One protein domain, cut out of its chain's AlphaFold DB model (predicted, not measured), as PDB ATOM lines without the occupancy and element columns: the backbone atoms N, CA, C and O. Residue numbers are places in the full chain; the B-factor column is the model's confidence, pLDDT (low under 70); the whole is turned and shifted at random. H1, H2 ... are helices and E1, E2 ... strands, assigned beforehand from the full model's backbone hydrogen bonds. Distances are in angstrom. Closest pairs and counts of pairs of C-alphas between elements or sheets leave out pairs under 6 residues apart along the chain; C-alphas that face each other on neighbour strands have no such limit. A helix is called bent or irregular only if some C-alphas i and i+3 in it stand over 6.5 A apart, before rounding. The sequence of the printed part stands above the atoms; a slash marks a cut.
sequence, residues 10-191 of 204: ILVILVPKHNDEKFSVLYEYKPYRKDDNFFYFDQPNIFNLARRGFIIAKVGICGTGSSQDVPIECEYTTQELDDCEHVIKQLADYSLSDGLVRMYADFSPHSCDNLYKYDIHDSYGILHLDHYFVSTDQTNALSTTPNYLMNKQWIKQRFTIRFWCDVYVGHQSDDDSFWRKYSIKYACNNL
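This is residues 10 to 191 of the 204 residues of the protein "Hypothetical protein" of Rotaria sp. Silwood1 (UniProt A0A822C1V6). A small twisted four-strand sheet, covered by H2 over one face and H1 over the other, makes one part of the domain; beyond the ends of E2 and E3 lies a looser part made of the short helices H3, H4, H5 and H6 and long loops. The printed part has 182 residues, with named elements in the order E1, E2, H1, E3, H2, E4, H3, H4, H5, H6. The sheet runs E1, E3, E2, E4 and is mixed; the class is mixed, helices and strands, with under half of the residues in named elements. The whole is compact, with a radius of gyration of the C-alphas of 17.9 A, and spans 57 by 46 by 27 A.

Begin at edge strand E1, residues 10 to 12, antiparallel to E3, residues 55 to 60; N 10 and O 58 are 2.9 A apart, within hydrogen-bond range. E3 is parallel to E2, residues 23 to 30, with N 57 and O 26 at 2.8 A. E2 is parallel to edge strand E4, residues 97 to 103, with N 27 and O 102 at 2.8 A. The sheet is only just strongly twisted, its C-alphas up to 4.4 A off the best plane. H1, residues 39 to 50, is on the sheet at a height of 10.0 A, over E1 and E3; its Ala 50 and Ile 56 of E3 have the closest C-alphas, 6.4 A apart. E2, H1 and E3 form a strand-helix-strand unit, parallel neighbour strands joined through a helix, with a right-handed crossover. H2, residues 78 to 92, is on the opposite face, giving three layers, helices on both faces of a sheet; the closest C-alphas of H2 and E4 are those of Ala 92 and Gly 99, 4.1 A. E3, H2 and E4 form a split unit, with E2 between its strands, also right-handed. H3, residues 131 to 141, touches H5, residues 164 to 169, at Val 134 and Cys 165, whose C-alphas are 6.1 A apart, at a shallow tilt of 34.9 degrees, only just short of steep, opposite ways. H3 and H4, residues 152 to 159, form a helical hairpin and only just touch, with 3 pairs of C-alphas within 8 A, the closest Ala 141 and Arg 158 at 5.2 A. H6, residues 177 to 182, touches no helix. Every O i to N i+4 pair is within hydrogen-bond range in H2, H4, H5 and H6; in H1 it is 6 of 8 and in H3 5 of 7.

Find C-alpha 10 at (168.947, 127.175, 119.595), where E1 begins. E2 runs 22.4 A, H2 21.1 A, E3 16.7 A, H1 and H3 15.1 A each, and E4 14.3 A. H1 and H3 are irregular: C-alphas 41 and 44 are 7.1 A apart, and 133 and 136 are 7.0 A. H2 starts at C-alpha 78, (169.612, 124.988, 142.877), and H6 ends at C-alpha 182, (167.536, 116.518, 144.436).

The two C-alphas farthest apart are those of His 18 and Ser 173, 57.1 A. The printed part has no cut; its long links are E3 to H2, with 17 residues, and E4 to H3, with 27. The pLDDT is under 70 at residues 106 to 110, against a mean of 89.8 for the printed part.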
ATOM      1  N   ILE A  10     169.467 127.326 120.959       91.44
ATOM      2  CA  ILE A  10     168.947 127.175 119.595       91.44
ATOM      3  C   ILE A  10     167.474 127.570 119.625       91.44
ATOM      4  O   ILE A  10     166.693 126.989 120.380       91.44
ATOM      5  N   LEU A  11     167.105 128.544 118.793       93.25
ATOM      6  CA  LEU A  11     165.738 129.036 118.672       93.25
ATOM      7  C   LEU A  11     165.216 128.775 117.257       93.25
ATOM      8  O   LEU A  11     165.770 129.284 116.283       93.25
ATOM      9  N   VAL A  12     164.138 128.002 117.145       94.38
ATOM     10  CA  VAL A  12     163.387 127.842 115.896       94.38
ATOM     11  C   VAL A  12     162.154 128.719 115.972       94.38
ATOM     12  O   VAL A  12     161.240 128.465 116.755       94.38
ATOM     13  N   ILE A  13     162.162 129.769 115.156       94.50
ATOM     14  CA  ILE A  13     161.108 130.775 115.103       94.50
ATOM     15  C   ILE A  13     160.201 130.557 113.900       94.50
ATOM     16  O   ILE A  13     160.630 130.119 112.828       94.50
ATOM     17  N   LEU A  14     158.938 130.911 114.082       93.50
ATOM     18  CA  LEU A  14     157.974 131.022 113.002       93.50
ATOM     19  C   LEU A  14     158.102 132.397 112.363       93.50
ATOM     20  O   LEU A  14     158.442 133.367 113.036       93.50
ATOM     21  N   VAL A  15     157.831 132.475 111.062       93.69
ATOM     22  CA  VAL A  15     157.743 133.755 110.358       93.69
ATOM     23  C   VAL A  15     156.310 134.270 110.519       93.69
ATOM     24  O   VAL A  15     155.403 133.638 109.966       93.69
ATOM     25  N   PRO A  16     156.091 135.378 111.254       93.50
ATOM     26  CA  PRO A  16     154.772 135.987 111.381       93.50
ATOM     27  C   PRO A  16     154.208 136.355 110.008       93.50
ATOM     28  O   PRO A  16     154.922 136.885 109.155       93.50
ATOM     29  N   LYS A  17     152.915 136.118 109.796       93.81
ATOM     30  CA  LYS A  17     152.182 136.602 108.614       93.81
ATOM     31  C   LYS A  17     151.559 137.977 108.845       93.81
ATOM     32  O   LYS A  17     151.229 138.667 107.882       93.81
ATOM     33  N   HIS A  18     151.412 138.370 110.108       93.00
ATOM     34  CA  HIS A  18     150.859 139.649 110.545       93.00
ATOM     35  C   HIS A  18     151.736 140.256 111.651       93.00
ATOM     36  O   HIS A  18     152.393 139.523 112.387       93.00
ATOM     37  N   ASN A  19     151.744 141.587 111.780       86.06
ATOM     38  CA  ASN A  19     152.655 142.303 112.691       86.06
ATOM     39  C   ASN A  19     152.468 141.948 114.179       86.06
ATOM     40  O   ASN A  19     153.430 142.012 114.942       86.06
ATOM     41  N   ASP A  20     151.258 141.551 114.577       90.75
ATOM     42  CA  ASP A  20     150.901 141.294 115.977       90.75
ATOM     43  C   ASP A  20     150.862 139.800 116.329       90.75
ATOM     44  O   ASP A  20     150.454 139.429 117.428       90.75
ATOM     45  N   GLU A  21     151.270 138.924 115.406       95.44
ATOM     46  CA  GLU A  21     151.263 137.482 115.647       95.44
ATOM     47  C   GLU A  21     152.328 137.110 116.691       95.44
ATOM     48  O   GLU A  21     153.504 137.473 116.571       95.44
ATOM     49  N   LYS A  22     151.891 136.393 117.729       97.25
ATOM     50  CA  LYS A  22     152.718 135.852 118.811       97.25
ATOM     51  C   LYS A  22     152.494 134.349 118.913       97.25
ATOM     52  O   LYS A  22     151.441 133.852 118.515       97.25
ATOM     53  N   PHE A  23     153.470 133.642 119.465       97.69
ATOM     54  CA  PHE A  23     153.464 132.188 119.532       97.69
ATOM     55  C   PHE A  23     153.892 131.705 120.911       97.69
ATOM     56  O   PHE A  23     154.816 132.261 121.505       97.69
ATOM     57  N   SER A  24     153.284 130.619 121.379       97.88
ATOM     58  CA  SER A  24     153.742 129.950 122.592       97.88
ATOM     59  C   SER A  24     155.104 129.292 122.370       97.88
ATOM     60  O   SER A  24     155.419 128.808 121.274       97.88
ATOM     61  N   VAL A  25     155.901 129.233 123.433       98.25
ATOM     62  CA  VAL A  25     157.246 128.653 123.416       98.25
ATOM     63  C   VAL A  25     157.224 127.255 124.030       98.25
ATOM     64  O   VAL A  25     156.777 127.067 125.163       98.25
ATOM     65  N   LEU A  26     157.756 126.277 123.299       96.56
ATOM     66  CA  LEU A  26     158.150 124.981 123.845       96.56
ATOM     67  C   LEU A  26     159.648 124.992 124.132       96.56
ATOM     68  O   LEU A  26     160.457 125.300 123.258       96.56
ATOM     69  N   TYR A  27     159.998 124.664 125.367       94.50
ATOM     70  CA  TYR A  27     161.320 124.848 125.945       94.50
ATOM     71  C   TYR A  27     161.907 123.510 126.419       94.50
ATOM     72  O   TYR A  27     161.229 122.742 127.096       94.50
ATOM     73  N   GLU A  28     163.166 123.241 126.081       92.38
ATOM     74  CA  GLU A  28     163.951 122.121 126.611       92.38
ATOM     75  C   GLU A  28     165.268 122.643 127.206       92.38
ATOM     76  O   GLU A  28     165.956 123.473 126.598       92.38
ATOM     77  N   TYR A  29     165.623 122.127 128.383       92.94
ATOM     78  CA  TYR A  29     166.836 122.457 129.129       92.94
ATOM     79  C   TYR A  29     167.585 121.167 129.437       92.94
ATOM     80  O   TYR A  29     167.004 120.275 130.050       92.94
ATOM     81  N   LYS A  30     168.819 121.013 128.941       87.44
ATOM     82  CA  LYS A  30     169.521 119.725 129.052       87.44
ATOM     83  C   LYS A  30     171.045 119.834 129.098       87.44
ATOM     84  O   LYS A  30     171.602 120.761 128.500       87.44
ATOM     85  N   PRO A  31     171.728 118.863 129.738       88.94
ATOM     86  CA  PRO A  31     173.190 118.796 129.801       88.94
ATOM     87  C   PRO A  31     173.862 118.319 128.508       88.94
ATOM     88  O   PRO A  31     175.089 118.220 128.434       88.94
ATOM     89  N   TYR A  32     173.072 117.996 127.485       84.94
ATOM     90  CA  TYR A  32     173.562 117.392 126.255       84.94
ATOM     91  C   TYR A  32     173.863 118.427 125.176       84.94
ATOM     92  O   TYR A  32     173.150 119.419 125.001       84.94
ATOM     93  N   ARG A  33     174.903 118.153 124.385       86.25
ATOM     94  CA  ARG A  33     175.363 119.045 123.316       86.25
ATOM     95  C   ARG A  33     174.340 119.165 122.186       86.25
ATOM     96  O   ARG A  33     174.352 118.406 121.216       86.25
ATOM     97  N   LYS A  34     173.480 120.175 122.303       86.88
ATOM     98  CA  LYS A  34     172.485 120.561 121.289       86.88
ATOM     99  C   LYS A  34     173.104 121.048 119.971       86.88
ATOM    100  O   LYS A  34     172.434 121.022 118.945       86.88
ATOM    101  N   ASP A  35     174.350 121.524 120.011       82.88
ATOM    102  CA  ASP A  35     175.005 122.198 118.883       82.88
ATOM    103  C   ASP A  35     175.671 121.231 117.890       82.88
ATOM    104  O   ASP A  35     176.051 121.654 116.800       82.88
ATOM    105  N   ASP A  36     175.832 119.953 118.250       81.44
ATOM    106  CA  ASP A  36     176.435 118.933 117.388       81.44
ATOM    107  C   ASP A  36     175.788 117.546 117.544       81.44
ATOM    108  O   ASP A  36     174.932 117.185 116.738       81.44
ATOM    109  N   ASN A  37     176.152 116.775 118.572       71.00
ATOM    110  CA  ASN A  37     175.780 115.370 118.747       71.00
ATOM    111  C   ASN A  37     174.269 115.160 118.703       71.00
ATOM    112  O   ASN A  37     173.794 114.231 118.054       71.00
ATOM    113  N   PHE A  38     173.510 116.037 119.362       75.19
ATOM    114  CA  PHE A  38     172.057 115.913 119.428       75.19
ATOM    115  C   PHE A  38     171.320 116.683 118.335       75.19
ATOM    116  O   PHE A  38     170.127 116.457 118.147       75.19
ATOM    117  N   PHE A  39     172.003 117.522 117.550       77.25
ATOM    118  CA  PHE A  39     171.345 118.347 116.537       77.25
ATOM    119  C   PHE A  39     170.560 117.505 115.520       77.25
ATOM    120  O   PHE A  39     169.403 117.801 115.225       77.25
ATOM    121  N   TYR A  40     171.158 116.419 115.018       76.00
ATOM    122  CA  TYR A  40     170.503 115.527 114.055       76.00
ATOM    123  C   TYR A  40     169.363 114.709 114.664       76.00
ATOM    124  O   TYR A  40     168.341 114.517 114.006       76.00
ATOM    125  N   PHE A  41     169.523 114.243 115.905       76.56
ATOM    126  CA  PHE A  41     168.489 113.482 116.609       76.56
ATOM    127  C   PHE A  41     167.272 114.347 116.937       76.56
ATOM    128  O   PHE A  41     166.140 113.898 116.791       76.56
ATOM    129  N   ASP A  42     167.506 115.603 117.314       81.69
ATOM    130  CA  ASP A  42     166.461 116.529 117.740       81.69
ATOM    131  C   ASP A  42     165.680 117.140 116.559       81.69
ATOM    132  O   ASP A  42     164.511 117.510 116.699       81.69
ATOM    133  N   GLN A  43     166.313 117.281 115.387       82.81
ATOM    134  CA  GLN A  43     165.753 118.002 114.235       82.81
ATOM    135  C   GLN A  43     164.331 117.568 113.836       82.81
ATOM    136  O   GLN A  43     163.473 118.447 113.686       82.81
ATOM    137  N   PRO A  44     164.032 116.264 113.657       86.75
ATOM    138  CA  PRO A  44     162.698 115.827 113.259       86.75
ATOM    139  C   PRO A  44     161.613 116.296 114.231       86.75
ATOM    140  O   PRO A  44     160.581 116.803 113.787       86.75
ATOM    141  N   ASN A  45     161.860 116.194 115.538       85.31
ATOM    142  CA  ASN A  45     160.906 116.576 116.575       85.31
ATOM    143  C   ASN A  45     160.759 118.095 116.683       85.31
ATOM    144  O   ASN A  45     159.635 118.598 116.726       85.31
ATOM    145  N   ILE A  46     161.866 118.841 116.597       89.31
ATOM    146  CA  ILE A  46     161.845 120.309 116.530       89.31
ATOM    147  C   ILE A  46     160.966 120.780 115.368       89.31
ATOM    148  O   ILE A  46     160.062 121.592 115.558       89.31
ATOM    149  N   PHE A  47     161.186 120.259 114.156       89.06
ATOM    150  CA  PHE A  47     160.404 120.669 112.989       89.06
ATOM    151  C   PHE A  47     158.948 120.219 113.082       89.06
ATOM    152  O   PHE A  47     158.049 120.936 112.642       89.06
ATOM    153  N   ASN A  48     158.694 119.047 113.663       91.19
ATOM    154  CA  ASN A  48     157.348 118.547 113.896       91.19
ATOM    155  C   ASN A  48     156.548 119.501 114.802       91.19
ATOM    156  O   ASN A  48     155.419 119.868 114.461       91.19
ATOM    157  N   LEU A  49     157.139 119.941 115.913       93.19
ATOM    158  CA  LEU A  49     156.518 120.873 116.853       93.19
ATOM    159  C   LEU A  49     156.405 122.287 116.270       93.19
ATOM    160  O   LEU A  49     155.329 122.878 116.325       93.19
ATOM    161  N   ALA A  50     157.453 122.796 115.617       93.56
ATOM    162  CA  ALA A  50     157.423 124.115 114.984       93.56
ATOM    163  C   ALA A  50     156.290 124.219 113.947       93.56
ATOM    164  O   ALA A  50     155.511 125.170 113.955       93.56
ATOM    165  N   ARG A  51     156.090 123.188 113.113       93.25
ATOM    166  CA  ARG A  51     154.987 123.143 112.131       93.25
ATOM    167  C   ARG A  51     153.586 123.198 112.749       93.25
ATOM    168  O   ARG A  51     152.629 123.430 112.014       93.25
ATOM    169  N   ARG A  52     153.451 122.978 114.061       95.00
ATOM    170  CA  ARG A  52     152.189 123.099 114.807       95.00
ATOM    171  C   ARG A  52     151.970 124.483 115.423       95.00
ATOM    172  O   ARG A  52     150.965 124.663 116.099       95.00
ATOM    173  N   GLY A  53     152.851 125.450 115.165       95.38
ATOM    174  CA  GLY A  53     152.659 126.834 115.603       95.38
ATOM    175  C   GLY A  53     153.395 127.207 116.891       95.38
ATOM    176  O   GLY A  53     153.028 128.193 117.518       95.38
ATOM    177  N   PHE A  54     154.430 126.455 117.274       97.12
ATOM    178  CA  PHE A  54     155.253 126.759 118.447       97.12
ATOM    179  C   PHE A  54     156.614 127.343 118.062       97.12
ATOM    180  O   PHE A  54     157.253 126.877 117.116       97.12
ATOM    181  N   ILE A  55     157.090 128.306 118.849       97.44
ATOM    182  CA  ILE A  55     158.523 128.616 118.916       97.44
ATOM    183  C   ILE A  55     159.192 127.491 119.705       97.44
ATOM    184  O   ILE A  55     158.712 127.128 120.777       97.44
ATOM    185  N   ILE A  56     160.295 126.941 119.198       95.94
ATOM    186  CA  ILE A  56     161.046 125.887 119.895       95.94
ATOM    187  C   ILE A  56     162.359 126.462 120.408       95.94
ATOM    188  O   ILE A  56     163.164 126.961 119.621       95.94
ATOM    189  N   ALA A  57     162.578 126.375 121.716       95.19
ATOM    190  CA  ALA A  57     163.789 126.810 122.393       95.19
ATOM    191  C   ALA A  57     164.497 125.606 123.021       95.19
ATOM    192  O   ALA A  57     163.928 124.916 123.862       95.19
ATOM    193  N   LYS A  58     165.754 125.365 122.637       93.44
ATOM    194  CA  LYS A  58     166.610 124.342 123.255       93.44
ATOM    195  C   LYS A  58     167.842 125.007 123.830       93.44
ATOM    196  O   LYS A  58     168.597 125.650 123.097       93.44
ATOM    197  N   VAL A  59     168.050 124.854 125.127       93.81
ATOM    198  CA  VAL A  59     169.108 125.550 125.856       93.81
ATOM    199  C   VAL A  59     170.026 124.527 126.507       93.81
ATOM    200  O   VAL A  59     169.569 123.556 127.105       93.81
ATOM    201  N   GLY A  60     171.332 124.736 126.333       92.75
ATOM    202  CA  GLY A  60     172.337 123.946 127.037       92.75
ATOM    203  C   GLY A  60     172.530 124.524 128.429       92.75
ATOM    204  O   GLY A  60     172.736 125.738 128.545       92.75
ATOM    205  N   ILE A  61     172.488 123.684 129.460       93.69
ATOM    206  CA  ILE A  61     172.743 124.140 130.831       93.69
ATOM    207  C   ILE A  61     174.158 124.716 130.967       93.69
ATOM    208  O   ILE A  61     175.014 124.524 130.090       93.69
ATOM    209  N   CYS A  62     174.406 125.424 132.067       93.81
ATOM    210  CA  CYS A  62     175.705 126.020 132.371       93.81
ATOM    211  C   CYS A  62     176.865 125.033 132.130       93.81
ATOM    212  O   CYS A  62     176.795 123.860 132.498       93.81
ATOM    213  N   GLY A  63     177.900 125.492 131.426       91.44
ATOM    214  CA  GLY A  63     179.085 124.705 131.100       91.44
ATOM    215  C   GLY A  63     178.906 123.547 130.120       91.44
ATOM    216  O   GLY A  63     179.871 122.826 129.884       91.44
ATOM    217  N   THR A  64     177.742 123.349 129.500       90.62
ATOM    218  CA  THR A  64     177.532 122.267 128.517       90.62
ATOM    219  C   THR A  64     177.504 122.779 127.083       90.62
ATOM    220  O   THR A  64     177.050 123.892 126.809       90.62
ATOM    221  N   GLY A  65     178.033 121.986 126.143       88.75
ATOM    222  CA  GLY A  65     178.165 122.405 124.742       88.75
ATOM    223  C   GLY A  65     178.804 123.795 124.615       88.75
ATOM    224  O   GLY A  65     179.902 124.020 125.126       88.75
ATOM    225  N   SER A  66     178.103 124.726 123.964       90.38
ATOM    226  CA  SER A  66     178.549 126.115 123.772       90.38
ATOM    227  C   SER A  66     178.080 127.104 124.853       90.38
ATOM    228  O   SER A  66     178.288 128.309 124.703       90.38
ATOM    229  N   SER A  67     177.457 126.637 125.940       93.12
ATOM    230  CA  SER A  67     177.158 127.466 127.115       93.12
ATOM    231  C   SER A  67     178.435 127.777 127.900       93.12
ATOM    232  O   SER A  67     179.351 126.955 127.977       93.12
ATOM    233  N   GLN A  68     178.524 128.995 128.439       92.56
ATOM    234  CA  GLN A  68     179.698 129.460 129.174       92.56
ATOM    235  C   GLN A  68     179.827 128.806 130.555       92.56
ATOM    236  O   GLN A  68     178.921 128.121 131.019       92.56
ATOM    237  N   ASP A  69     180.969 129.088 131.187       92.31
ATOM    238  CA  ASP A  69     181.385 128.603 132.506       92.31
ATOM    239  C   ASP A  69     181.689 127.090 132.572       92.31
ATOM    240  O   ASP A  69     181.973 126.465 131.543       92.31
ATOM    241  N   VAL A  70     181.776 126.546 133.785       92.00
ATOM    242  CA  VAL A  70     181.965 125.127 134.098       92.00
ATOM    243  C   VAL A  70     180.619 124.412 134.256       92.00
ATOM    244  O   VAL A  70     179.640 125.049 134.646       92.00
ATOM    245  N   PRO A  71     180.544 123.101 133.957       91.94
ATOM    246  CA  PRO A  71     179.369 122.297 134.272       91.94
ATOM    247  C   PRO A  71     178.969 122.438 135.742       91.94
ATOM    248  O   PRO A  71     179.832 122.478 136.623       91.94
ATOM    249  N   ILE A  72     177.660 122.491 135.997       93.25
ATOM    250  CA  ILE A  72     177.108 122.378 137.352       93.25
ATOM    251  C   ILE A  72     177.551 121.060 138.002       93.25
ATOM    252  O   ILE A  72     177.916 120.111 137.312       93.25
ATOM    253  N   GLU A  73     177.516 120.986 139.329       92.00
ATOM    254  CA  GLU A  73     178.073 119.846 140.073       92.00
ATOM    255  C   GLU A  73     177.364 118.510 139.789       92.00
ATOM    256  O   GLU A  73     178.015 117.471 139.749       92.00
ATOM    257  N   CYS A  74     176.043 118.532 139.613       91.12
ATOM    258  CA  CYS A  74     175.196 117.375 139.318       91.12
ATOM    259  C   CYS A  74     173.839 117.856 138.782       91.12
ATOM    260  O   CYS A  74     173.611 119.064 138.680       91.12
ATOM    261  N   GLU A  75     172.947 116.926 138.447       89.75
ATOM    262  CA  GLU A  75     171.593 117.246 137.989       89.75
ATOM    263  C   GLU A  75     170.716 117.814 139.120       89.75
ATOM    264  O   GLU A  75     170.835 117.450 140.291       89.75
ATOM    265  N   TYR A  76     169.799 118.703 138.746       90.62
ATOM    266  CA  TYR A  76     168.773 119.335 139.579       90.62
ATOM    267  C   TYR A  76     169.312 120.202 140.724       90.62
ATOM    268  O   TYR A  76     168.638 120.426 141.736       90.62
ATOM    269  N   THR A  77     170.525 120.736 140.573       92.69
ATOM    270  CA  THR A  77     171.080 121.697 141.537       92.69
ATOM    271  C   THR A  77     170.239 122.973 141.609       92.69
ATOM    272  O   THR A  77     169.579 123.362 140.650       92.69
ATOM    273  N   THR A  78     170.297 123.689 142.737       92.62
ATOM    274  CA  THR A  78     169.612 124.988 142.877       92.62
ATOM    275  C   THR A  78     170.025 125.968 141.779       92.62
ATOM    276  O   THR A  78     169.165 126.623 141.209       92.62
ATOM    277  N   GLN A  79     171.314 126.001 141.420       93.88
ATOM    278  CA  GLN A  79     171.801 126.829 140.317       93.88
ATOM    279  C   GLN A  79     171.143 126.453 138.984       93.88
ATOM    280  O   GLN A  79     170.711 127.339 138.256       93.88
ATOM    281  N   GLU A  80     171.037 125.159 138.670       94.75
ATOM    282  CA  GLU A  80     170.369 124.703 137.448       94.75
ATOM    283  C   GLU A  80     168.906 125.149 137.394       94.75
ATOM    284  O   GLU A  80     168.443 125.641 136.364       94.75
ATOM    285  N   LEU A  81     168.185 125.002 138.508       93.25
ATOM    286  CA  LEU A  81     166.777 125.381 138.604       93.25
ATOM    287  C   LEU A  81     166.589 126.905 138.498       93.25
ATOM    288  O   LEU A  81     165.697 127.356 137.779       93.25
ATOM    289  N   ASP A  82     167.453 127.690 139.145       95.50
ATOM    290  CA  ASP A  82     167.433 129.159 139.096       95.50
ATOM    291  C   ASP A  82     167.771 129.692 137.690       95.50
ATOM    292  O   ASP A  82     167.144 130.643 137.200       95.50
ATOM    293  N   ASP A  83     168.743 129.068 137.015       96.94
ATOM    294  CA  ASP A  83     169.106 129.373 135.630       96.94
ATOM    295  C   ASP A  83     167.961 129.015 134.672       96.94
ATOM    296  O   ASP A  83     167.596 129.819 133.808       96.94
ATOM    297  N   CYS A  84     167.346 127.842 134.854       95.56
ATOM    298  CA  CYS A  84     166.173 127.405 134.103       95.56
ATOM    299  C   CYS A  84     165.012 128.405 134.251       95.56
ATOM    300  O   CYS A  84     164.413 128.821 133.254       95.56
ATOM    301  N   GLU A  85     164.721 128.870 135.470       95.69
ATOM    302  CA  GLU A  85     163.695 129.890 135.717       95.69
ATOM    303  C   GLU A  85     164.021 131.213 134.999       95.69
ATOM    304  O   GLU A  85     163.146 131.844 134.395       95.69
ATOM    305  N   HIS A  86     165.289 131.633 135.006       97.44
ATOM    306  CA  HIS A  86     165.727 132.836 134.296       97.44
ATOM    307  C   HIS A  86     165.583 132.733 132.783       97.44
ATOM    308  O   HIS A  86     165.246 133.725 132.127       97.44
ATOM    309  N   VAL A  87     165.852 131.564 132.208       97.56
ATOM    310  CA  VAL A  87     165.640 131.317 130.782       97.56
ATOM    311  C   VAL A  87     164.150 131.380 130.450       97.56
ATOM    312  O   VAL A  87     163.782 132.042 129.482       97.56
ATOM    313  N   ILE A  88     163.285 130.777 131.273       97.56
ATOM    314  CA  ILE A  88     161.825 130.838 131.093       97.56
ATOM    315  C   ILE A  88     161.338 132.290 131.064       97.56
ATOM    316  O   ILE A  88     160.591 132.654 130.158       97.56
ATOM    317  N   LYS A  89     161.797 133.136 131.995       98.00
ATOM    318  CA  LYS A  89     161.453 134.570 132.020       98.00
ATOM    319  C   LYS A  89     161.874 135.280 130.730       98.00
ATOM    320  O   LYS A  89     161.065 135.960 130.111       98.00
ATOM    321  N   GLN A  90     163.105 135.054 130.271       97.88
ATOM    322  CA  GLN A  90     163.601 135.641 129.019       97.88
ATOM    323  C   GLN A  90     162.820 135.164 127.784       97.88
ATOM    324  O   GLN A  90     162.609 135.938 126.853       97.88
ATOM    325  N   LEU A  91     162.384 133.901 127.760       98.19
ATOM    326  CA  LEU A  91     161.559 133.354 126.679       98.19
ATOM    327  C   LEU A  91     160.121 133.885 126.717       98.19
ATOM    328  O   LEU A  91     159.525 134.095 125.661       98.19
ATOM    329  N   ALA A  92     159.565 134.121 127.906       98.31
ATOM    330  CA  ALA A  92     158.261 134.758 128.067       98.31
ATOM    331  C   ALA A  92     158.283 136.211 127.559       98.31
ATOM    332  O   ALA A  92     157.354 136.627 126.873       98.31
ATOM    333  N   ASP A  93     159.378 136.935 127.808       98.12
ATOM    334  CA  ASP A  93     159.572 138.327 127.377       98.12
ATOM    335  C   ASP A  93     160.049 138.466 125.917       98.12
ATOM    336  O   ASP A  93     160.184 139.579 125.394       98.12
ATOM    337  N   TYR A  94     160.332 137.355 125.228       97.06
ATOM    338  CA  TYR A  94     160.787 137.386 123.843       97.06
ATOM    339  C   TYR A  94     159.729 138.021 122.935       97.06
ATOM    340  O   TYR A  94     158.544 137.714 123.019       97.06
ATOM    341  N   SER A  95     160.146 138.883 122.005       95.62
ATOM    342  CA  SER A  95     159.216 139.741 121.265       95.62
ATOM    343  C   SER A  95     158.192 138.993 120.410       95.62
ATOM    344  O   SER A  95     157.149 139.567 120.124       95.62
ATOM    345  N   LEU A  96     158.451 137.754 119.985       96.62
ATOM    346  CA  LEU A  96     157.483 136.918 119.254       96.62
ATOM    347  C   LEU A  96     156.728 135.932 120.160       96.62
ATOM    348  O   LEU A  96     155.877 135.196 119.667       96.62
ATOM    349  N   SER A  97     157.029 135.911 121.457       97.62
ATOM    350  CA  SER A  97     156.344 135.087 122.451       97.62
ATOM    351  C   SER A  97     154.988 135.685 122.816       97.62
ATOM    352  O   SER A  97     154.825 136.905 122.868       97.62
ATOM    353  N   ASP A  98     154.011 134.826 123.083       97.62
ATOM    354  CA  ASP A  98     152.733 135.209 123.699       97.62
ATOM    355  C   ASP A  98     152.798 135.222 125.242       97.62
ATOM    356  O   ASP A  98     151.784 135.425 125.909       97.62
ATOM    357  N   GLY A  99     153.991 134.997 125.806       97.88
ATOM    358  CA  GLY A  99     154.249 134.886 127.240       97.88
ATOM    359  C   GLY A  99     154.026 133.482 127.809       97.88
ATOM    360  O   GLY A  99     154.386 133.228 128.959       97.88
ATOM    361  N   LEU A 100     153.469 132.545 127.034       97.56
ATOM    362  CA  LEU A 100     153.243 131.168 127.465       97.56
ATOM    363  C   LEU A 100     154.451 130.300 127.115       97.56
ATOM    364  O   LEU A 100     154.692 129.950 125.959       97.56
ATOM    365  N   VAL A 101     155.178 129.886 128.150       97.62
ATOM    366  CA  VAL A 101     156.316 128.971 128.037       97.62
ATOM    367  C   VAL A 101     155.951 127.633 128.668       97.62
ATOM    368  O   VAL A 101     155.434 127.579 129.785       97.62
ATOM    369  N   ARG A 102     156.210 126.534 127.956       95.38
ATOM    370  CA  ARG A 102     156.000 125.169 128.454       95.38
ATOM    371  C   ARG A 102     157.254 124.341 128.250       95.38
ATOM    372  O   ARG A 102     157.847 124.376 127.175       95.38
ATOM    373  N   MET A 103     157.621 123.571 129.265       93.56
ATOM    374  CA  MET A 103     158.740 122.642 129.172       93.56
ATOM    375  C   MET A 103     158.310 121.315 128.559       93.56
ATOM    376  O   MET A 103     157.200 120.838 128.807       93.56
ATOM    377  N   TYR A 104     159.198 120.717 127.775       89.62
ATOM    378  CA  TYR A 104     159.076 119.348 127.296       89.62
ATOM    379  C   TYR A 104     160.459 118.692 127.253       89.62
ATOM    380  O   TYR A 104     161.476 119.382 127.209       89.62
ATOM    381  N   ALA A 105     160.484 117.364 127.247       80.44
ATOM    382  CA  ALA A 105     161.693 116.582 127.036       80.44
ATOM    383  C   ALA A 105     161.435 115.590 125.901       80.44
ATOM    384  O   ALA A 105     160.426 114.883 125.910       80.44
ATOM    385  N   ASP A 106     162.315 115.578 124.904       65.25
ATOM    386  CA  ASP A 106     162.162 114.737 123.710       65.25
ATOM    387  C   ASP A 106     162.634 113.289 123.950       65.25
ATOM    388  O   ASP A 106     162.089 112.314 123.432       65.25
ATOM    389  N   PHE A 107     163.640 113.149 124.810       62.19
ATOM    390  CA  PHE A 107     164.218 111.882 125.228       62.19
ATOM    391  C   PHE A 107     164.471 111.960 126.730       62.19
ATOM    392  O   PHE A 107     165.427 112.597 127.164       62.19
ATOM    393  N   SER A 108     163.582 111.372 127.532       55.28
ATOM    394  CA  SER A 108     163.740 111.360 128.986       55.28
ATOM    395  C   SER A 108     163.633 109.949 129.562       55.28
ATOM    396  O   SER A 108     162.660 109.645 130.242       55.28
ATOM    397  N   PRO A 109     164.642 109.086 129.343       54.56
ATOM    398  CA  PRO A 109     164.836 107.933 130.224       54.56
ATOM    399  C   PRO A 109     165.270 108.359 131.644       54.56
ATOM    400  O   PRO A 109     165.468 107.516 132.507       54.56
ATOM    401  N   HIS A 110     165.429 109.667 131.891       61.59
ATOM    402  CA  HIS A 110     165.992 110.244 133.114       61.59
ATOM    403  C   HIS A 110     164.981 111.062 133.928       61.59
ATOM    404  O   HIS A 110     165.299 111.522 135.020       61.59
ATOM    405  N   SER A 111     163.757 111.289 133.426       77.62
ATOM    406  CA  SER A 111     162.739 111.932 134.257       77.62
ATOM    407  C   SER A 111     162.232 110.913 135.263       77.62
ATOM    408  O   SER A 111     161.366 110.094 134.953       77.62
ATOM    409  N   CYS A 112     162.751 110.979 136.478       84.31
ATOM    410  CA  CYS A 112     162.243 110.208 137.593       84.31
ATOM    411  C   CYS A 112     161.946 111.123 138.782       84.31
ATOM    412  O   CYS A 112     162.490 112.219 138.925       84.31
ATOM    413  N   ASP A 113     161.022 110.691 139.638       88.12
ATOM    414  CA  ASP A 113     160.712 111.422 140.863       88.12
ATOM    415  C   ASP A 113     161.688 111.095 142.006       88.12
ATOM    416  O   ASP A 113     161.820 111.867 142.960       88.12
ATOM    417  N   ASN A 114     162.375 109.955 141.908       91.25
ATOM    418  CA  ASN A 114     163.273 109.409 142.912       91.25
ATOM    419  C   ASN A 114     164.604 108.973 142.290       91.25
ATOM    420  O   ASN A 114     164.726 107.844 141.807       91.25
ATOM    421  N   LEU A 115     165.598 109.853 142.414       91.00
ATOM    422  CA  LEU A 115     166.899 109.737 141.762       91.00
ATOM    423  C   LEU A 115     167.746 108.547 142.251       91.00
ATOM    424  O   LEU A 115     168.672 108.147 141.569       91.00
ATOM    425  N   TYR A 116     167.450 107.961 143.417       91.75
ATOM    426  CA  TYR A 116     168.187 106.779 143.899       91.75
ATOM    427  C   TYR A 116     167.589 105.450 143.427       91.75
ATOM    428  O   TYR A 116     168.250 104.419 143.386       91.75
ATOM    429  N   LYS A 117     166.277 105.420 143.183       90.00
ATOM    430  CA  LYS A 117     165.557 104.153 143.001       90.00
ATOM    431  C   LYS A 117     165.224 103.873 141.546       90.00
ATOM    432  O   LYS A 117     165.138 102.708 141.169       90.00
ATOM    433  N   TYR A 118     164.939 104.920 140.784       88.12
ATOM    434  CA  TYR A 118     164.352 104.818 139.449       88.12
ATOM    435  C   TYR A 118     165.179 105.540 138.393       88.12
ATOM    436  O   TYR A 118     164.693 105.741 137.285       88.12
ATOM    437  N   ASP A 119     166.376 105.975 138.755       87.19
ATOM    438  CA  ASP A 119     167.205 106.768 137.877       87.19
ATOM    439  C   ASP A 119     168.215 105.904 137.139       87.19
ATOM    440  O   ASP A 119     168.510 104.764 137.505       87.19
ATOM    441  N   ILE A 120     168.774 106.485 136.089       84.56
ATOM    442  CA  ILE A 120     169.814 105.848 135.296       84.56
ATOM    443  C   ILE A 120     171.154 105.753 136.015       84.56
ATOM    444  O   ILE A 120     171.974 104.946 135.595       84.56
ATOM    445  N   HIS A 121     171.405 106.569 137.043       88.19
ATOM    446  CA  HIS A 121     172.657 106.522 137.792       88.19
ATOM    447  C   HIS A 121     172.606 105.430 138.872       88.19
ATOM    448  O   HIS A 121     173.564 104.670 139.026       88.19
ATOM    449  N   ASP A 122     171.480 105.307 139.581       88.88
ATOM    450  CA  ASP A 122     171.234 104.256 140.570       88.88
ATOM    451  C   ASP A 122     169.807 103.703 140.443       88.88
ATOM    452  O   ASP A 122     168.811 104.433 140.407       88.88
ATOM    453  N   SER A 123     169.723 102.377 140.381       89.38
ATOM    454  CA  SER A 123     168.471 101.639 140.314       89.38
ATOM    455  C   SER A 123     168.384 100.643 141.466       89.38
ATOM    456  O   SER A 123     168.856  99.509 141.377       89.38
ATOM    457  N   TYR A 124     167.701 101.053 142.538       89.06
ATOM    458  CA  TYR A 124     167.448 100.242 143.737       89.06
ATOM    459  C   TYR A 124     168.722  99.863 144.518       89.06
ATOM    460  O   TYR A 124     168.821  98.757 145.055       89.06
ATOM    461  N   GLY A 125     169.681 100.781 144.612       89.69
ATOM    462  CA  GLY A 125     170.984 100.554 145.239       89.69
ATOM    463  C   GLY A 125     171.956  99.776 144.360       89.69
ATOM    464  O   GLY A 125     172.919  99.195 144.862       89.69
ATOM    465  N   ILE A 126     171.682  99.723 143.057       90.38
ATOM    466  CA  ILE A 126     172.566  99.144 142.055       90.38
ATOM    467  C   ILE A 126     173.039 100.292 141.176       90.38
ATOM    468  O   ILE A 126     172.284 100.803 140.348       90.38
ATOM    469  N   LEU A 127     174.310 100.655 141.338       89.56
ATOM    470  CA  LEU A 127     174.996 101.574 140.440       89.56
ATOM    471  C   LEU A 127     174.972 101.021 139.021       89.56
ATOM    472  O   LEU A 127     175.509  99.939 138.748       89.56
ATOM    473  N   HIS A 128     174.383 101.784 138.113       86.88
ATOM    474  CA  HIS A 128     174.307 101.401 136.718       86.88
ATOM    475  C   HIS A 128     175.501 101.996 135.962       86.88
ATOM    476  O   HIS A 128     175.598 103.197 135.731       86.88
ATOM    477  N   LEU A 129     176.456 101.128 135.616       86.19
ATOM    478  CA  LEU A 129     177.654 101.485 134.857       86.19
ATOM    479  C   LEU A 129     177.524 101.001 133.418       86.19
ATOM    480  O   LEU A 129     177.884  99.867 133.092       86.19
ATOM    481  N   ASP A 130     177.042 101.875 132.550       84.81
ATOM    482  CA  ASP A 130     177.003 101.649 131.114       84.81
ATOM    483  C   ASP A 130     177.800 102.728 130.359       84.81
ATOM    484  O   ASP A 130     178.508 103.557 130.938       84.81
ATOM    485  N   HIS A 131     177.733 102.703 129.028       83.69
ATOM    486  CA  HIS A 131     178.356 103.750 128.223       83.69
ATOM    487  C   HIS A 131     177.721 105.124 128.487       83.69
ATOM    488  O   HIS A 131     178.424 106.136 128.443       83.69
ATOM    489  N   TYR A 132     176.410 105.179 128.748       79.00
ATOM    490  CA  TYR A 132     175.714 106.438 128.988       79.00
ATOM    491  C   TYR A 132     176.223 107.134 130.248       79.00
ATOM    492  O   TYR A 132     176.465 108.341 130.180       79.00
ATOM    493  N   PHE A 133     176.505 106.381 131.315       84.88
ATOM    494  CA  PHE A 133     177.013 106.875 132.599       84.88
ATOM    495  C   PHE A 133     178.227 107.809 132.465       84.88
ATOM    496  O   PHE A 133     178.325 108.816 133.158       84.88
ATOM    497  N   VAL A 134     179.144 107.514 131.536       88.31
ATOM    498  CA  VAL A 134     180.337 108.348 131.279       88.31
ATOM    499  C   VAL A 134     180.181 109.282 130.076       88.31
ATOM    500  O   VAL A 134     180.990 110.192 129.882       88.31
ATOM    501  N   SER A 135     179.163 109.073 129.240       87.06
ATOM    502  CA  SER A 135     179.016 109.781 127.964       87.06
ATOM    503  C   SER A 135     178.750 111.279 128.131       87.06
ATOM    504  O   SER A 135     179.237 112.078 127.328       87.06
ATOM    505  N   THR A 136     178.028 111.692 129.176       84.62
ATOM    506  CA  THR A 136     177.756 113.113 129.449       84.62
ATOM    507  C   THR A 136     179.056 113.866 129.727       84.62
ATOM    508  O   THR A 136     179.322 114.884 129.086       84.62
ATOM    509  N   ASP A 137     179.913 113.330 130.600       90.19
ATOM    510  CA  ASP A 137     181.231 113.903 130.888       90.19
ATOM    511  C   ASP A 137     182.132 113.889 129.641       90.19
ATOM    512  O   ASP A 137     182.731 114.905 129.284       90.19
ATOM    513  N   GLN A 138     182.184 112.766 128.915       90.62
ATOM    514  CA  GLN A 138     183.002 112.625 127.703       90.62
ATOM    515  C   GLN A 138     182.603 113.612 126.605       90.62
ATOM    516  O   GLN A 138     183.457 114.237 125.975       90.62
ATOM    517  N   THR A 139     181.302 113.766 126.362       88.56
ATOM    518  CA  THR A 139     180.811 114.703 125.351       88.56
ATOM    519  C   THR A 139     181.066 116.139 125.789       88.56
ATOM    520  O   THR A 139     181.568 116.935 124.995       88.56
ATOM    521  N   ASN A 140     180.828 116.479 127.057       88.62
ATOM    522  CA  ASN A 140     181.115 117.817 127.568       88.62
ATOM    523  C   ASN A 140     182.615 118.127 127.688       88.62
ATOM    524  O   ASN A 140     182.965 119.307 127.725       88.62
ATOM    525  N   ALA A 141     183.502 117.130 127.646       91.19
ATOM    526  CA  ALA A 141     184.945 117.343 127.526       91.19
ATOM    527  C   ALA A 141     185.367 117.875 126.141       91.19
ATOM    528  O   ALA A 141     186.413 118.520 126.012       91.19
ATOM    529  N   LEU A 142     184.556 117.655 125.099       90.62
ATOM    530  CA  LEU A 142     184.816 118.189 123.762       90.62
ATOM    531  C   LEU A 142     184.776 119.721 123.770       90.62
ATOM    532  O   LEU A 142     183.934 120.351 124.414       90.62
ATOM    533  N   SER A 143     185.670 120.338 123.004       89.94
ATOM    534  CA  SER A 143     185.692 121.789 122.834       89.94
ATOM    535  C   SER A 143     184.399 122.316 122.198       89.94
ATOM    536  O   SER A 143     183.612 121.583 121.589       89.94
ATOM    537  N   THR A 144     184.131 123.605 122.396       88.12
ATOM    538  CA  THR A 144     182.860 124.222 122.002       88.12
ATOM    539  C   THR A 144     182.780 124.431 120.489       88.12
ATOM    540  O   THR A 144     183.780 124.742 119.830       88.12
ATOM    541  N   THR A 145     181.582 124.297 119.925       84.88
ATOM    542  CA  THR A 145     181.332 124.587 118.507       84.88
ATOM    543  C   THR A 145     181.427 126.101 118.234       84.88
ATOM    544  O   THR A 145     181.377 126.909 119.166       84.88
ATOM    545  N   PRO A 146     181.597 126.534 116.970       85.56
ATOM    546  CA  PRO A 146     181.920 125.730 115.786       85.56
ATOM    547  C   PRO A 146     183.429 125.492 115.605       85.56
ATOM    548  O   PRO A 146     183.825 124.697 114.761       85.56
ATOM    549  N   ASN A 147     184.273 126.185 116.374       88.94
ATOM    550  CA  ASN A 147     185.717 126.243 116.126       88.94
ATOM    551  C   ASN A 147     186.520 125.181 116.881       88.94
ATOM    552  O   ASN A 147     187.705 125.017 116.601       88.94
ATOM    553  N   TYR A 148     185.910 124.503 117.857       90.12
ATOM    554  CA  TYR A 148     186.535 123.431 118.632       90.12
ATOM    555  C   TYR A 148     187.877 123.837 119.268       90.12
ATOM    556  O   TYR A 148     188.823 123.050 119.326       90.12
ATOM    557  N   LEU A 149     187.959 125.067 119.788       92.19
ATOM    558  CA  LEU A 149     189.191 125.619 120.358       92.19
ATOM    559  C   LEU A 149     189.634 124.854 121.616       92.19
ATOM    560  O   LEU A 149     188.909 124.800 122.606       92.19
ATOM    561  N   MET A 150     190.865 124.338 121.605       94.88
ATOM    562  CA  MET A 150     191.490 123.621 122.728       94.88
ATOM    563  C   MET A 150     192.527 124.507 123.433       94.88
ATOM    564  O   MET A 150     193.731 124.266 123.387       94.88
ATOM    565  N   ASN A 151     192.064 125.606 124.031       93.81
ATOM    566  CA  ASN A 151     192.919 126.589 124.705       93.81
ATOM    567  C   ASN A 151     192.943 126.386 126.238       93.81
ATOM    568  O   ASN A 151     192.292 125.496 126.782       93.81
ATOM    569  N   LYS A 152     193.686 127.234 126.965       94.06
ATOM    570  CA  LYS A 152     193.763 127.164 128.440       94.06
ATOM    571  C   LYS A 152     192.402 127.316 129.127       94.06
ATOM    572  O   LYS A 152     192.196 126.728 130.184       94.06
ATOM    573  N   GLN A 153     191.496 128.101 128.545       90.75
ATOM    574  CA  GLN A 153     190.144 128.257 129.075       90.75
ATOM    575  C   GLN A 153     189.355 126.955 128.931       90.75
ATOM    576  O   GLN A 153     188.740 126.539 129.903       90.75
ATOM    577  N   TRP A 154     189.442 126.274 127.784       92.50
ATOM    578  CA  TRP A 154     188.847 124.949 127.598       92.50
ATOM    579  C   TRP A 154     189.389 123.935 128.616       92.50
ATOM    580  O   TRP A 154     188.598 123.273 129.276       92.50
ATOM    581  N   ILE A 155     190.709 123.882 128.843       93.62
ATOM    582  CA  ILE A 155     191.292 122.991 129.868       93.62
ATOM    583  C   ILE A 155     190.685 123.275 131.247       93.62
ATOM    584  O   ILE A 155     190.238 122.354 131.926       93.62
ATOM    585  N   LYS A 156     190.622 124.553 131.643       91.00
ATOM    586  CA  LYS A 156     190.029 124.971 132.920       91.00
ATOM    587  C   LYS A 156     188.538 124.619 133.005       91.00
ATOM    588  O   LYS A 156     188.061 124.189 134.042       91.00
ATOM    589  N   GLN A 157     187.792 124.800 131.922       90.56
ATOM    590  CA  GLN A 157     186.354 124.539 131.924       90.56
ATOM    591  C   GLN A 157     186.025 123.046 131.983       90.56
ATOM    592  O   GLN A 157     184.991 122.685 132.532       90.56
ATOM    593  N   ARG A 158     186.866 122.190 131.383       90.94
ATOM    594  CA  ARG A 158     186.517 120.785 131.116       90.94
ATOM    595  C   ARG A 158     187.295 119.760 131.938       90.94
ATOM    596  O   ARG A 158     186.794 118.663 132.129       90.94
ATOM    597  N   PHE A 159     188.494 120.094 132.419       92.56
ATOM    598  CA  PHE A 159     189.401 119.128 133.065       92.56
ATOM    599  C   PHE A 159     189.873 119.541 134.462       92.56
ATOM    600  O   PHE A 159     190.678 118.836 135.063       92.56
ATOM    601  N   THR A 160     189.407 120.675 134.997       90.56
ATOM    602  CA  THR A 160     189.670 121.070 136.397       90.56
ATOM    603  C   THR A 160     188.401 121.069 137.246       90.56
ATOM    604  O   THR A 160     188.314 121.798 138.231       90.56
ATOM    605  N   ILE A 161     187.412 120.284 136.826       89.44
ATOM    606  CA  ILE A 161     186.127 120.082 137.495       89.44
ATOM    607  C   ILE A 161     186.051 118.640 137.998       89.44
ATOM    608  O   ILE A 161     186.788 117.778 137.520       89.44
ATOM    609  N   ARG A 162     185.150 118.378 138.942       91.69
ATOM    610  CA  ARG A 162     184.757 117.009 139.277       91.69
ATOM    611  C   ARG A 162     183.775 116.518 138.213       91.69
ATOM    612  O   ARG A 162     182.851 117.255 137.877       91.69
ATOM    613  N   PHE A 163     183.983 115.315 137.692       92.25
ATOM    614  CA  PHE A 163     183.060 114.715 136.730       92.25
ATOM    615  C   PHE A 163     181.792 114.226 137.425       92.25
ATOM    616  O   PHE A 163     181.829 113.843 138.598       92.25
ATOM    617  N   TRP A 164     180.671 114.217 136.708       92.06
ATOM    618  CA  TRP A 164     179.406 113.734 137.260       92.06
ATOM    619  C   TRP A 164     179.492 112.261 137.645       92.06
ATOM    620  O   TRP A 164     179.027 111.883 138.721       92.06
ATOM    621  N   CYS A 165     180.170 111.442 136.838       91.25
ATOM    622  CA  CYS A 165     180.409 110.043 137.183       91.25
ATOM    623  C   CYS A 165     181.110 109.885 138.552       91.25
ATOM    624  O   CYS A 165     180.696 109.050 139.358       91.25
ATOM    625  N   ASP A 166     182.083 110.744 138.879       92.50
ATOM    626  CA  ASP A 166     182.757 110.750 140.188       92.50
ATOM    627  C   ASP A 166     181.836 111.197 141.333       92.50
ATOM    628  O   ASP A 166     182.069 110.847 142.496       92.50
ATOM    629  N   VAL A 167     180.826 112.028 141.051       92.38
ATOM    630  CA  VAL A 167     179.802 112.419 142.030       92.38
ATOM    631  C   VAL A 167     178.937 111.210 142.360       92.38
ATOM    632  O   VAL A 167     178.916 110.790 143.516       92.38
ATOM    633  N   TYR A 168     178.309 110.593 141.360       91.94
ATOM    634  CA  TYR A 168     177.359 109.501 141.576       91.94
ATOM    635  C   TYR A 168     178.000 108.249 142.189       91.94
ATOM    636  O   TYR A 168     177.442 107.683 143.128       91.94
ATOM    637  N   VAL A 169     179.221 107.871 141.777       92.81
ATOM    638  CA  VAL A 169     179.973 106.756 142.401       92.81
ATOM    639  C   VAL A 169     180.205 106.985 143.904       92.81
ATOM    640  O   VAL A 169     180.312 106.029 144.668       92.81
ATOM    641  N   GLY A 170     180.256 108.243 144.351       92.31
ATOM    642  CA  GLY A 170     180.416 108.598 145.761       92.31
ATOM    643  C   GLY A 170     179.157 108.427 146.621       92.31
ATOM    644  O   GLY A 170     179.277 108.435 147.845       92.31
ATOM    645  N   HIS A 171     177.977 108.258 146.015       93.00
ATOM    646  CA  HIS A 171     176.677 108.307 146.693       93.00
ATOM    647  C   HIS A 171     175.887 107.000 146.505       93.00
ATOM    648  O   HIS A 171     174.975 106.921 145.697       93.00
ATOM    649  N   GLN A 172     176.226 105.952 147.261       91.31
ATOM    650  CA  GLN A 172     175.749 104.573 147.016       91.31
ATOM    651  C   GLN A 172     174.687 104.077 148.017       91.31
ATOM    652  O   GLN A 172     174.486 102.876 148.189       91.31
ATOM    653  N   SER A 173     174.026 104.987 148.735       90.75
ATOM    654  CA  SER A 173     173.079 104.651 149.805       90.75
ATOM    655  C   SER A 173     171.814 105.507 149.744       90.75
ATOM    656  O   SER A 173     171.909 106.719 149.577       90.75
ATOM    657  N   ASP A 174     170.643 104.897 149.964       85.81
ATOM    658  CA  ASP A 174     169.331 105.584 150.032       85.81
ATOM    659  C   ASP A 174     169.249 106.610 151.180       85.81
ATOM    660  O   ASP A 174     168.508 107.596 151.138       85.81
ATOM    661  N   ASP A 175     170.025 106.386 152.243       87.56
ATOM    662  CA  ASP A 175     170.080 107.291 153.392       87.56
ATOM    663  C   ASP A 175     171.010 108.489 153.161       87.56
ATOM    664  O   ASP A 175     171.077 109.391 153.999       87.56
ATOM    665  N   ASP A 176     171.684 108.547 152.011       92.00
ATOM    666  CA  ASP A 176     172.465 109.708 151.624       92.00
ATOM    667  C   ASP A 176     171.555 110.917 151.350       92.00
ATOM    668  O   ASP A 176     170.622 110.892 150.541       92.00
ATOM    669  N   SER A 177     171.854 112.024 152.029       93.25
ATOM    670  CA  SER A 177     171.157 113.295 151.843       93.25
ATOM    671  C   SER A 177     171.233 113.829 150.408       93.25
ATOM    672  O   SER A 177     170.337 114.572 150.010       93.25
ATOM    673  N   PHE A 178     172.254 113.435 149.638       93.38
ATOM    674  CA  PHE A 178     172.430 113.798 148.232       93.38
ATOM    675  C   PHE A 178     171.183 113.464 147.402       93.38
ATOM    676  O   PHE A 178     170.562 114.358 146.824       93.38
ATOM    677  N   TRP A 179     170.741 112.204 147.432       92.31
ATOM    678  CA  TRP A 179     169.588 111.748 146.656       92.31
ATOM    679  C   TRP A 179     168.286 112.397 147.116       92.31
ATOM    680  O   TRP A 179     167.438 112.766 146.302       92.31
ATOM    681  N   ARG A 180     168.131 112.583 148.432       91.06
ATOM    682  CA  ARG A 180     166.938 113.211 149.018       91.06
ATOM    683  C   ARG A 180     166.809 114.681 148.645       91.06
ATOM    684  O   ARG A 180     165.694 115.148 148.445       91.06
ATOM    685  N   LYS A 181     167.933 115.396 148.556       91.31
ATOM    686  CA  LYS A 181     167.967 116.825 148.235       91.31
ATOM    687  C   LYS A 181     167.453 117.111 146.824       91.31
ATOM    688  O   LYS A 181     166.739 118.091 146.644       91.31
ATOM    689  N   TYR A 182     167.815 116.272 145.855       90.62
ATOM    690  CA  TYR A 182     167.536 116.518 144.436       90.62
ATOM    691  C   TYR A 182     166.327 115.736 143.894       90.62
ATOM    692  O   TYR A 182     165.794 116.075 142.843       90.62
ATOM    693  N   SER A 183     165.826 114.737 144.629       91.00
ATOM    694  CA  SER A 183     164.622 113.991 144.238       91.00
ATOM    695  C   SER A 183     163.337 114.778 144.503       91.00
ATOM    696  O   SER A 183     162.973 115.047 145.655       91.00
ATOM    697  N   ILE A 184     162.570 115.047 143.447       89.06
ATOM    698  CA  ILE A 184     161.299 115.780 143.536       89.06
ATOM    699  C   ILE A 184     160.233 115.052 144.369       89.06
ATOM    700  O   ILE A 184     159.379 115.714 144.956       89.06
ATOM    701  N   LYS A 185     160.321 113.723 144.535       89.56
ATOM    702  CA  LYS A 185     159.471 112.918 145.434       89.56
ATOM    703  C   LYS A 185     159.347 113.517 146.840       89.56
ATOM    704  O   LYS A 185     158.290 113.406 147.459       89.56
ATOM    705  N   TYR A 186     160.403 114.153 147.354       89.12
ATOM    706  CA  TYR A 186     160.406 114.767 148.688       89.12
ATOM    707  C   TYR A 186     159.870 116.211 148.705       89.12
ATOM    708  O   TYR A 186     159.705 116.789 149.778       89.12
ATOM    709  N   ALA A 187     159.547 116.774 147.539       84.81
ATOM    710  CA  ALA A 187     159.048 118.133 147.345       84.81
ATOM    711  C   ALA A 187     157.727 118.207 146.542       84.81
ATOM    712  O   ALA A 187     157.254 119.308 146.261       84.81
ATOM    713  N   CYS A 188     157.091 117.073 146.207       76.50
ATOM    714  CA  CYS A 188     155.896 117.015 145.348       76.50
ATOM    715  C   CYS A 188     154.740 117.923 145.796       76.50
ATOM    716  O   CYS A 188     154.012 118.448 144.959       76.50
ATOM    717  N   ASN A 189     154.582 118.149 147.103       80.50
ATOM    718  CA  ASN A 189     153.512 118.997 147.642       80.50
ATOM    719  C   ASN A 189     153.661 120.485 147.279       80.50
ATOM    720  O   ASN A 189     152.720 121.251 147.472       80.50
ATOM    721  N   ASN A 190     154.815 120.894 146.747       78.94
ATOM    722  CA  ASN A 190     155.090 122.271 146.341       78.94
ATOM    723  C   ASN A 190     154.835 122.511 144.841       78.94
ATOM    724  O   ASN A 190     155.085 123.609 144.344       78.94
ATOM    725  N   LEU A 191     154.352 121.505 144.102       78.44
ATOM    726  CA  LEU A 191     154.103 121.616 142.667       78.44
ATOM    727  C   LEU A 191     152.713 122.194 142.386       78.44
ATOM    728  O   LEU A 191     151.694 121.565 142.660       78.44
TER     729      LEU A 191